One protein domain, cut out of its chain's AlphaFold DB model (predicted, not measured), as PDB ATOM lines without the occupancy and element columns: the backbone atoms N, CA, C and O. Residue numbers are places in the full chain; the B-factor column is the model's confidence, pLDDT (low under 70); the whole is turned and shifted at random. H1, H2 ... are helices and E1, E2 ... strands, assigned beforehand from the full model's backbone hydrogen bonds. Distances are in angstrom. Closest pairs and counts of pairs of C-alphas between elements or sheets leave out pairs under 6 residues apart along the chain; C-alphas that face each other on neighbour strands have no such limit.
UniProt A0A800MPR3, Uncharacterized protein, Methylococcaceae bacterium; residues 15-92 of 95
ATOM      1  N   ALA A  15     153.774 143.814 171.557       57.38
ATOM      2  CA  ALA A  15     153.199 144.869 170.728       57.38
ATOM      3  C   ALA A  15     151.763 145.193 171.159       57.38
ATOM      4  O   ALA A  15     151.482 146.348 171.436       57.38
ATOM      5  N   ASP A  16     150.885 144.195 171.292       65.56
ATOM      6  CA  ASP A  16     149.479 144.392 171.670       65.56
ATOM      7  C   ASP A  16     149.317 145.022 173.067       65.56
ATOM      8  O   ASP A  16     148.545 145.967 173.227       65.56
ATOM      9  N   GLU A  17     150.094 144.586 174.066       68.69
ATOM     10  CA  GLU A  17     150.046 145.182 175.412       68.69
ATOM     11  C   GLU A  17     150.605 146.620 175.422       68.69
ATOM     12  O   GLU A  17     150.044 147.508 176.064       68.69
ATOM     13  N   ARG A  18     151.671 146.896 174.656       70.75
ATOM     14  CA  ARG A  18     152.232 148.253 174.497       70.75
ATOM     15  C   ARG A  18     151.310 149.174 173.691       70.75
ATOM     16  O   ARG A  18     151.210 150.356 174.012       70.75
ATOM     17  N   ILE A  19     150.611 148.634 172.694       72.81
ATOM     18  CA  ILE A  19     149.578 149.310 171.898       72.81
ATOM     19  C   ILE A  19     148.401 149.707 172.794       72.81
ATOM     20  O   ILE A  19     147.956 150.853 172.759       72.81
ATOM     21  N   GLN A  20     147.928 148.797 173.647       76.06
ATOM     22  CA  GLN A  20     146.890 149.130 174.624       76.06
ATOM     23  C   GLN A  20     147.373 150.204 175.592       76.06
ATOM     24  O   GLN A  20     146.668 151.178 175.832       76.06
ATOM     25  N   LYS A  21     148.616 150.098 176.066       78.94
ATOM     26  CA  LYS A  21     149.181 151.073 176.996       78.94
ATOM     27  C   LYS A  21     149.318 152.467 176.383       78.94
ATOM     28  O   LYS A  21     149.042 153.448 177.065       78.94
ATOM     29  N   VAL A  22     149.722 152.588 175.115       78.44
ATOM     30  CA  VAL A  22     149.783 153.901 174.448       78.44
ATOM     31  C   VAL A  22     148.384 154.470 174.194       78.44
ATOM     32  O   VAL A  22     148.204 155.675 174.347       78.44
ATOM     33  N   LYS A  23     147.384 153.622 173.909       77.44
ATOM     34  CA  LYS A  23     145.970 154.029 173.854       77.44
ATOM     35  C   LYS A  23     145.483 154.563 175.193       77.44
ATOM     36  O   LYS A  23     145.002 155.688 175.252       77.44
ATOM     37  N   GLU A  24     145.724 153.829 176.275       79.31
ATOM     38  CA  GLU A  24     145.367 154.276 177.621       79.31
ATOM     39  C   GLU A  24     146.063 155.593 177.986       79.31
ATOM     40  O   GLU A  24     145.468 156.451 178.634       79.31
ATOM     41  N   VAL A  25     147.331 155.774 177.601       77.81
ATOM     42  CA  VAL A  25     148.055 157.036 177.819       77.81
ATOM     43  C   VAL A  25     147.435 158.169 177.000       77.81
ATOM     44  O   VAL A  25     147.304 159.274 177.518       77.81
ATOM     45  N   PHE A  26     147.024 157.917 175.760       76.12
ATOM     46  CA  PHE A  26     146.391 158.917 174.899       76.12
ATOM     47  C   PHE A  26     145.006 159.337 175.388       76.12
ATOM     48  O   PHE A  26     144.742 160.533 175.506       76.12
ATOM     49  N   GLU A  27     144.164 158.380 175.778       74.81
ATOM     50  CA  GLU A  27     142.861 158.660 176.390       74.81
ATOM     51  C   GLU A  27     143.011 159.469 177.688       74.81
ATOM     52  O   GLU A  27     142.224 160.376 177.964       74.81
ATOM     53  N   GLN A  28     144.059 159.200 178.475       71.19
ATOM     54  CA  GLN A  28     144.363 159.964 179.690       71.19
ATOM     55  C   GLN A  28     144.862 161.390 179.422       71.19
ATOM     56  O   GLN A  28     144.804 162.225 180.326       71.19
ATOM     57  N   LEU A  29     145.350 161.688 178.216       64.50
ATOM     58  CA  LEU A  29     145.865 163.008 177.836       64.50
ATOM     59  C   LEU A  29     144.768 163.972 177.344       64.50
ATOM     60  O   LEU A  29     145.093 165.042 176.841       64.50
ATOM     61  N   GLU A  30     143.489 163.635 177.543       60.19
ATOM     62  CA  GLU A  30     142.329 164.411 177.075       60.19
ATOM     63  C   GLU A  30     142.371 164.704 175.567       60.19
ATOM     64  O   GLU A  30     142.076 165.821 175.152       60.19
ATOM     65  N   GLY A  31     142.731 163.694 174.759       55.16
ATOM     66  CA  GLY A  31     142.421 163.611 173.326       55.16
ATOM     67  C   GLY A  31     142.550 164.927 172.561       55.16
ATOM     68  O   GLY A  31     141.575 165.386 171.964       55.16
ATOM     69  N   GLU A  32     143.722 165.570 172.611       61.12
ATOM     70  CA  GLU A  32     143.986 166.701 171.721       61.12
ATOM     71  C   GLU A  32     143.852 166.181 170.278       61.12
ATOM     72  O   GLU A  32     144.621 165.294 169.892       61.12
ATOM     73  N   PRO A  33     142.884 166.685 169.488       62.84
ATOM     74  CA  PRO A  33     142.612 166.146 168.164       62.84
ATOM     75  C   PRO A  33     143.839 166.349 167.275       62.84
ATOM     76  O   PRO A  33     144.315 167.479 167.110       62.84
ATOM     77  N   GLY A  34     144.352 165.264 166.698       68.50
ATOM     78  CA  GLY A  34     145.546 165.288 165.855       68.50
ATOM     79  C   GLY A  34     146.856 165.115 166.634       68.50
ATOM     80  O   GLY A  34     147.897 165.644 166.229       68.50
ATOM     81  N   GLY A  35     146.800 164.471 167.802       76.75
ATOM     82  CA  GLY A  35     147.933 164.295 168.704       76.75
ATOM     83  C   GLY A  35     148.896 163.178 168.289       76.75
ATOM     84  O   GLY A  35     148.522 162.163 167.711       76.75
ATOM     85  N   THR A  36     150.176 163.337 168.627       84.06
ATOM     86  CA  THR A  36     151.169 162.252 168.573       84.06
ATOM     87  C   THR A  36     151.638 161.946 169.986       84.06
ATOM     88  O   THR A  36     152.086 162.850 170.694       84.06
ATOM     89  N   VAL A  37     151.574 160.680 170.390       83.38
ATOM     90  CA  VAL A  37     152.072 160.196 171.680       83.38
ATOM     91  C   VAL A  37     153.220 159.243 171.447       83.38
ATOM     92  O   VAL A  37     153.086 158.241 170.760       83.38
ATOM     93  N   SER A  38     154.348 159.536 172.069       84.25
ATOM     94  CA  SER A  38     155.513 158.661 172.106       84.25
ATOM     95  C   SER A  38     155.709 158.148 173.524       84.25
ATOM     96  O   SER A  38     155.808 158.944 174.459       84.25
ATOM     97  N   LEU A  39     155.786 156.832 173.667       80.88
ATOM     98  CA  LEU A  39     156.064 156.134 174.907       80.88
ATOM     99  C   LEU A  39     157.438 155.475 174.811       80.88
ATOM    100  O   LEU A  39     157.693 154.685 173.906       80.88
ATOM    101  N   ASP A  40     158.287 155.795 175.774       83.31
ATOM    102  CA  ASP A  40     159.528 155.095 176.078       83.31
ATOM    103  C   ASP A  40     159.217 154.205 177.298       83.31
ATOM    104  O   ASP A  40     158.789 154.692 178.348       83.31
ATOM    105  N   THR A  41     159.248 152.885 177.115       74.50
ATOM    106  CA  THR A  41     158.804 151.903 178.118       74.50
ATOM    107  C   THR A  41     159.973 151.376 178.945       74.50
ATOM    108  O   THR A  41     159.767 150.951 180.087       74.50
ATOM    109  N   ASN A  42     161.180 151.378 178.384       77.19
ATOM    110  CA  ASN A  42     162.395 150.854 179.003       77.19
ATOM    111  C   ASN A  42     163.300 151.941 179.633       77.19
ATOM    112  O   ASN A  42     164.280 151.584 180.290       77.19
ATOM    113  N   ASP A  43     162.943 153.219 179.494       77.81
ATOM    114  CA  ASP A  43     163.693 154.417 179.904       77.81
ATOM    115  C   ASP A  43     165.122 154.439 179.330       77.81
ATOM    116  O   ASP A  43     166.070 154.882 179.985       77.81
ATOM    117  N   ASP A  44     165.315 153.905 178.117       75.69
ATOM    118  CA  ASP A  44     166.626 153.862 177.457       75.69
ATOM    119  C   ASP A  44     166.931 155.123 176.631       75.69
ATOM    120  O   ASP A  44     168.084 155.348 176.239       75.69
ATOM    121  N   GLY A  45     165.928 155.985 176.435       77.06
ATOM    122  CA  GLY A  45     166.015 157.228 175.679       77.06
ATOM    123  C   GLY A  45     165.646 157.083 174.202       77.06
ATOM    124  O   GLY A  45     165.726 158.081 173.474       77.06
ATOM    125  N   ASN A  46     165.256 155.890 173.750       80.31
ATOM    126  CA  ASN A  46     164.696 155.629 172.433       80.31
ATOM    127  C   ASN A  46     163.186 155.420 172.537       80.31
ATOM    128  O   ASN A  46     162.656 154.834 173.474       80.31
ATOM    129  N   ILE A  47     162.465 155.893 171.522       79.94
ATOM    130  CA  ILE A  47     161.021 155.712 171.529       79.94
ATOM    131  C   ILE A  47     160.693 154.268 171.176       79.94
ATOM    132  O   ILE A  47     160.870 153.829 170.042       79.94
ATOM    133  N   ASP A  48     160.124 153.596 172.160       81.19
ATOM    134  CA  ASP A  48     159.601 152.252 172.055       81.19
ATOM    135  C   ASP A  48     158.338 152.213 171.194       81.19
ATOM    136  O   ASP A  48     158.221 151.410 170.271       81.19
ATOM    137  N   THR A  49     157.354 153.053 171.497       82.56
ATOM    138  CA  THR A  49     156.047 153.019 170.835       82.56
ATOM    139  C   THR A  49     155.586 154.432 170.524       82.56
ATOM    140  O   THR A  49     155.642 155.308 171.379       82.56
ATOM    141  N   ILE A  50     155.107 154.672 169.308       85.31
ATOM    142  CA  ILE A  50     154.531 155.952 168.893       85.31
ATOM    143  C   ILE A  50     153.126 155.684 168.392       85.31
ATOM    144  O   ILE A  50     152.952 154.862 167.504       85.31
ATOM    145  N   GLY A  51     152.149 156.393 168.930       86.06
ATOM    146  CA  GLY A  51     150.802 156.452 168.402       86.06
ATOM    147  C   GLY A  51     150.494 157.832 167.825       86.06
ATOM    148  O   GLY A  51     150.946 158.852 168.353       86.06
ATOM    149  N   VAL A  52     149.762 157.860 166.720       85.56
ATOM    150  CA  VAL A  52     149.378 159.062 165.984       85.56
ATOM    151  C   VAL A  52     147.875 159.021 165.739       85.56
ATOM    152  O   VAL A  52     147.374 158.079 165.127       85.56
ATOM    153  N   ASP A  53     147.196 160.069 166.186       85.69
ATOM    154  CA  ASP A  53     145.844 160.433 165.779       85.69
ATOM    155  C   ASP A  53     145.969 161.375 164.572       85.69
ATOM    156  O   ASP A  53     146.497 162.485 164.671       85.69
ATOM    157  N   VAL A  54     145.592 160.896 163.392       81.69
ATOM    158  CA  VAL A  54     145.656 161.632 162.121       81.69
ATOM    159  C   VAL A  54     144.311 162.283 161.818       81.69
ATOM    160  O   VAL A  54     144.265 163.369 161.228       81.69
ATOM    161  N   THR A  55     143.220 161.617 162.180       80.31
ATOM    162  CA  THR A  55     141.851 162.033 161.877       80.31
ATOM    163  C   THR A  55     141.337 163.101 162.840       80.31
ATOM    164  O   THR A  55     140.472 163.899 162.458       80.31
ATOM    165  N   GLY A  56     141.928 163.210 164.027       79.12
ATOM    166  CA  GLY A  56     141.553 164.161 165.063       79.12
ATOM    167  C   GLY A  56     140.237 163.809 165.738       79.12
ATOM    168  O   GLY A  56     139.523 164.714 166.178       79.12
ATOM    169  N   ASP A  57     139.874 162.531 165.751       76.12
ATOM    170  CA  ASP A  57     138.638 162.039 166.354       76.12
ATOM    171  C   ASP A  57     138.808 161.639 167.828       76.12
ATOM    172  O   ASP A  57     137.812 161.414 168.519       76.12
ATOM    173  N   GLY A  58     140.046 161.672 168.332       74.94
ATOM    174  CA  GLY A  58     140.380 161.262 169.691       74.94
ATOM    175  C   GLY A  58     140.698 159.772 169.805       74.94
ATOM    176  O   GLY A  58     140.853 159.283 170.925       74.94
ATOM    177  N   GLU A  59     140.851 159.073 168.682       79.69
ATOM    178  CA  GLU A  59     141.321 157.697 168.603       79.69
ATOM    179  C   GLU A  59     142.667 157.622 167.864       79.69
ATOM    180  O   GLU A  59     143.143 158.565 167.238       79.69
ATOM    181  N   MET A  60     143.367 156.503 168.026       81.31
ATOM    182  CA  MET A  60     144.691 156.306 167.437       81.31
ATOM    183  C   MET A  60     144.561 155.633 166.072       81.31
ATOM    184  O   MET A  60     144.278 154.437 166.028       81.31
ATOM    185  N   ASP A  61     144.861 156.355 164.993       84.62
ATOM    186  CA  ASP A  61     144.849 155.816 163.626       84.62
ATOM    187  C   ASP A  61     146.061 154.930 163.334       84.62
ATOM    188  O   ASP A  61     145.977 153.926 162.631       84.62
ATOM    189  N   THR A  62     147.243 155.306 163.822       85.75
ATOM    190  CA  THR A  62     148.491 154.604 163.497       85.75
ATOM    191  C   THR A  62     149.340 154.437 164.738       85.75
ATOM    192  O   THR A  62     149.639 155.412 165.422       85.75
ATOM    193  N   ILE A  63     149.799 153.217 165.006       84.44
ATOM    194  CA  ILE A  63     150.789 152.953 166.048       84.44
ATOM    195  C   ILE A  63     151.984 152.232 165.447       84.44
ATOM    196  O   ILE A  63     151.859 151.268 164.706       84.44
ATOM    197  N   VAL A  64     153.176 152.677 165.807       85.56
ATOM    198  CA  VAL A  64     154.434 152.027 165.461       85.56
ATOM    199  C   VAL A  64     155.160 151.628 166.735       85.56
ATOM    200  O   VAL A  64     155.112 152.345 167.733       85.56
ATOM    201  N   ALA A  65     155.820 150.477 166.719       80.88
ATOM    202  CA  ALA A  65     156.592 149.987 167.845       80.88
ATOM    203  C   ALA A  65     157.930 149.396 167.385       80.88
ATOM    204  O   ALA A  65     157.990 148.654 166.404       80.88
ATOM    205  N   ASP A  66     158.988 149.723 168.120       79.94
ATOM    206  CA  ASP A  66     160.254 148.996 168.123       79.94
ATOM    207  C   ASP A  66     160.179 147.942 169.235       79.94
ATOM    208  O   ASP A  66     160.180 148.252 170.432       79.94
ATOM    209  N   THR A  67     159.997 146.685 168.847       75.12
ATOM    210  CA  THR A  67     159.959 145.558 169.786       75.12
ATOM    211  C   THR A  67     161.355 145.022 170.069       75.12
ATOM    212  O   THR A  67     161.583 144.385 171.104       75.12
ATOM    213  N   THR A  68     162.306 145.314 169.183       75.62
ATOM    214  CA  THR A  68     163.690 144.863 169.298       75.62
ATOM    215  C   THR A  68     164.571 145.806 170.113       75.62
ATOM    216  O   THR A  68     165.621 145.371 170.591       75.62
ATOM    217  N   HIS A  69     164.099 147.030 170.370       72.06
ATOM    218  CA  HIS A  69     164.812 148.088 171.092       72.06
ATOM    219  C   HIS A  69     166.168 148.388 170.430       72.06
ATOM    220  O   HIS A  69     167.175 148.637 171.098       72.06
ATOM    221  N   ASP A  70     166.225 148.272 169.102       75.00
ATOM    222  CA  ASP A  70     167.420 148.534 168.302       75.00
ATOM    223  C   ASP A  70     167.403 149.942 167.675       75.00
ATOM    224  O   ASP A  70     168.352 150.330 166.984       75.00
ATOM    225  N   GLY A  71     166.351 150.724 167.952       71.56
ATOM    226  CA  GLY A  71     166.111 152.054 167.404       71.56
ATOM    227  C   GLY A  71     165.479 152.032 166.010       71.56
ATOM    228  O   GLY A  71     165.333 153.091 165.388       71.56
ATOM    229  N   HIS A  72     165.113 150.858 165.494       77.06
ATOM    230  CA  HIS A  72     164.388 150.691 164.246       77.06
ATOM    231  C   HIS A  72     162.990 150.138 164.511       77.06
ATOM    232  O   HIS A  72     162.812 149.036 165.001       77.06
ATOM    233  N   LEU A  73     161.977 150.891 164.084       75.50
ATOM    234  CA  LEU A  73     160.590 150.440 164.135       75.50
ATOM    235  C   LEU A  73     160.419 149.178 163.280       75.50
ATOM    236  O   LEU A  73     160.640 149.216 162.064       75.50
ATOM    237  N   ASP A  74     160.016 148.083 163.918       79.12
ATOM    238  CA  ASP A  74     159.790 146.792 163.271       79.12
ATOM    239  C   ASP A  74     158.307 146.396 163.200       79.12
ATOM    240  O   ASP A  74     157.942 145.576 162.353       79.12
ATOM    241  N   VAL A  75     157.445 147.031 164.002       79.94
ATOM    242  CA  VAL A  75     155.990 146.835 163.992       79.94
ATOM    243  C   VAL A  75     155.276 148.137 163.653       79.94
ATOM    244  O   VAL A  75     155.559 149.194 164.213       79.94
ATOM    245  N   ILE A  76     154.301 148.046 162.756       83.62
ATOM    246  CA  ILE A  76     153.379 149.123 162.408       83.62
ATOM    247  C   ILE A  76     151.973 148.535 162.435       83.62
ATOM    248  O   ILE A  76     151.724 147.510 161.803       83.62
ATOM    249  N   VAL A  77     151.059 149.169 163.156       83.56
ATOM    250  CA  VAL A  77     149.633 148.863 163.138       83.56
ATOM    251  C   VAL A  77     148.836 150.097 162.738       83.56
ATOM    252  O   VAL A  77     149.197 151.218 163.092       83.56
ATOM    253  N   GLU A  78     147.772 149.888 161.978       83.88
ATOM    254  CA  GLU A  78     146.906 150.959 161.483       83.88
ATOM    255  C   GLU A  78     145.442 150.556 161.676       83.88
ATOM    256  O   GLU A  78     145.049 149.426 161.361       83.88
ATOM    257  N   ASP A  79     144.661 151.474 162.237       80.00
ATOM    258  CA  ASP A  79     143.210 151.402 162.307       80.00
ATOM    259  C   ASP A  79     142.657 152.033 161.025       80.00
ATOM    260  O   ASP A  79     142.569 153.247 160.866       80.00
ATOM    261  N   THR A  80     142.352 151.180 160.050       76.19
ATOM    262  CA  THR A  80     141.828 151.635 158.752       76.19
ATOM    263  C   THR A  80     140.323 151.890 158.769       76.19
ATOM    264  O   THR A  80     139.773 152.415 157.793       76.19
ATOM    265  N   THR A  81     139.641 151.458 159.826       78.88
ATOM    266  CA  THR A  81     138.188 151.517 159.985       78.88
ATOM    267  C   THR A  81     137.762 152.694 160.849       78.88
ATOM    268  O   THR A  81     136.631 153.159 160.671       78.88
ATOM    269  N   GLY A  82     138.664 153.223 161.681       72.19
ATOM    270  CA  GLY A  82     138.405 154.335 162.593       72.19
ATOM    271  C   GLY A  82     137.394 153.936 163.661       72.19
ATOM    272  O   GLY A  82     136.470 154.696 163.946       72.19
ATOM    273  N   ASP A  83     137.470 152.690 164.132       74.75
ATOM    274  CA  ASP A  83     136.611 152.183 165.208       74.75
ATOM    275  C   ASP A  83     137.368 151.922 166.511       74.75
ATOM    276  O   ASP A  83     136.787 151.397 167.463       74.75
ATOM    277  N   GLY A  84     138.648 152.294 166.561       68.62
ATOM    278  CA  GLY A  84     139.460 152.113 167.750       68.62
ATOM    279  C   GLY A  84     139.943 150.675 167.918       68.62
ATOM    280  O   GLY A  84     140.468 150.334 168.980       68.62
ATOM    281  N   ASP A  85     139.871 149.847 166.884       76.25
ATOM    282  CA  ASP A  85     140.472 148.517 166.829       76.25
ATOM    283  C   ASP A  85     141.491 148.471 165.679       76.25
ATOM    284  O   ASP A  85     141.302 149.049 164.617       76.25
ATOM    285  N   PHE A  86     142.642 147.833 165.900       75.44
ATOM    286  CA  PHE A  86     143.696 147.792 164.882       75.44
ATOM    287  C   PHE A  86     143.519 146.573 163.977       75.44
ATOM    288  O   PHE A  86     143.826 145.449 164.378       75.44
ATOM    289  N   ASP A  87     143.090 146.792 162.735       75.94
ATOM    290  CA  ASP A  87     142.919 145.715 161.750       75.94
ATOM    291  C   ASP A  87     144.184 145.394 160.950       75.94
ATOM    292  O   ASP A  87     144.399 144.248 160.532       75.94
ATOM    293  N   ALA A  88     145.029 146.392 160.687       72.38
ATOM    294  CA  ALA A  88     146.215 146.221 159.863       72.38
ATOM    295  C   ALA A  88     147.459 146.115 160.740       72.38
ATOM    296  O   ALA A  88     147.722 146.986 161.561       72.38
ATOM    297  N   LYS A  89     148.260 145.066 160.527       78.38
ATOM    298  CA  LYS A  89     149.555 144.871 161.185       78.38
ATOM    299  C   LYS A  89     150.622 144.518 160.163       78.38
ATOM    300  O   LYS A  89     150.508 143.531 159.435       78.38
ATOM    301  N   LEU A  90     151.660 145.338 160.111       75.50
ATOM    302  CA  LEU A  90     152.848 145.150 159.303       75.50
ATOM    303  C   LEU A  90     154.040 144.912 160.230       75.50
ATOM    304  O   LEU A  90     154.395 145.763 161.039       75.50
ATOM    305  N   GLU A  91     154.668 143.752 160.076       70.19
ATOM    306  CA  GLU A  91     155.859 143.360 160.830       70.19
ATOM    307  C   GLU A  91     157.027 143.222 159.855       70.19
ATOM    308  O   GLU A  91     157.051 142.334 158.993       70.19
ATOM    309  N   THR A  92     158.020 144.097 159.965       62.41
ATOM    310  CA  THR A  92     159.265 143.975 159.208       62.41
ATOM    311  C   THR A  92     160.241 143.080 159.957       62.41
ATOM    312  O   THR A  92     161.232 143.540 160.514       62.41
TER     313      THR A  92
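AT A GLANCE: This is residues 15 to 92 of the 95 residues of an uncharacterized protein of Methylococcaceae bacterium (UniProt A0A800MPR3). A single sheet of five short strands, laid side by side in chain order, has one helix, H1, packed slantwise over one face toward the E1 edge, while the other face is bare of named helices. Loops of nine residues join one strand to the next and reach past both ends of the strands. The printed part has 78 residues, with H1 first along the chain and then E1, E2, E3, E4 and E5; the sheet's order is E1, E2, E3, E4, E5, all antiparallel. The class is mixed, helices and strands, with under half of the residues in named elements. The whole is compact, with a radius of gyration of the C-alphas of 11.7 A, and spans 32 by 24 by 18 A.

HOW THE PARTS SIT: The sheet holds E1, residues 36 to 39, E2, residues 49 to 52, E3, residues 62 to 65, E4, residues 75 to 78, and E5, residues 88 to 91. It is a meander, each strand the antiparallel neighbour of the one before, and each such pair is a hairpin. E1 and E2 run at 168 degrees, with N 37 and O 51 within hydrogen-bond range at 2.8 A. E2 and E3 run at 169 degrees, with N 50 and O 64 at 2.8 A. E3 and E4 run at 168 degrees, with N 77 and O 63 at 2.7 A. E4 and E5 run at 168 degrees, with N 90 and O 76 at 2.8 A. E1 and E5 are the edge strands, and they are apart. From edge to edge the strands' lines turn by 46 degrees. H1, residues 15 to 28, is on the sheet at a height over the sheet of 8.8 A, and the two make two layers, a helix on one face of a sheet. H1 lies over E1, E2 and, only just, E3, on which 3 of its C-alphas fall. On the local plane its line stands at 51 degrees to that of E2, slantwise to the strands. The closest C-alphas of H1 and E2 are those of Val 22 and Gly 51, 6.6 A apart; those of H1 and E1 are Phe 26 and Val 37, 6.7 A apart. In H1 every O i to N i+4 pair is within hydrogen-bond range.

IN THESE COORDINATES: H1 begins at C-alpha 15, (153.199, 144.869, 170.728), and measures 19.7 A from first to last C-alpha. E1 begins at C-alpha 36, (151.169, 162.252, 168.573). E1 and E5 each measure 10.1 A, E2 10.2 A, and E3 and E4 10.3 A each. E5 ends at C-alpha 91, (155.859, 143.360, 160.830).

THE WHOLE: The two C-alphas farthest apart are those of Asp 44 and Thr 81, at 33.5 A. The printed part has no cut, and its links between named elements are short. Mean pLDDT of the printed part is 76.4; residues 15 to 17, 29 to 34, 84 and 92 are under 70.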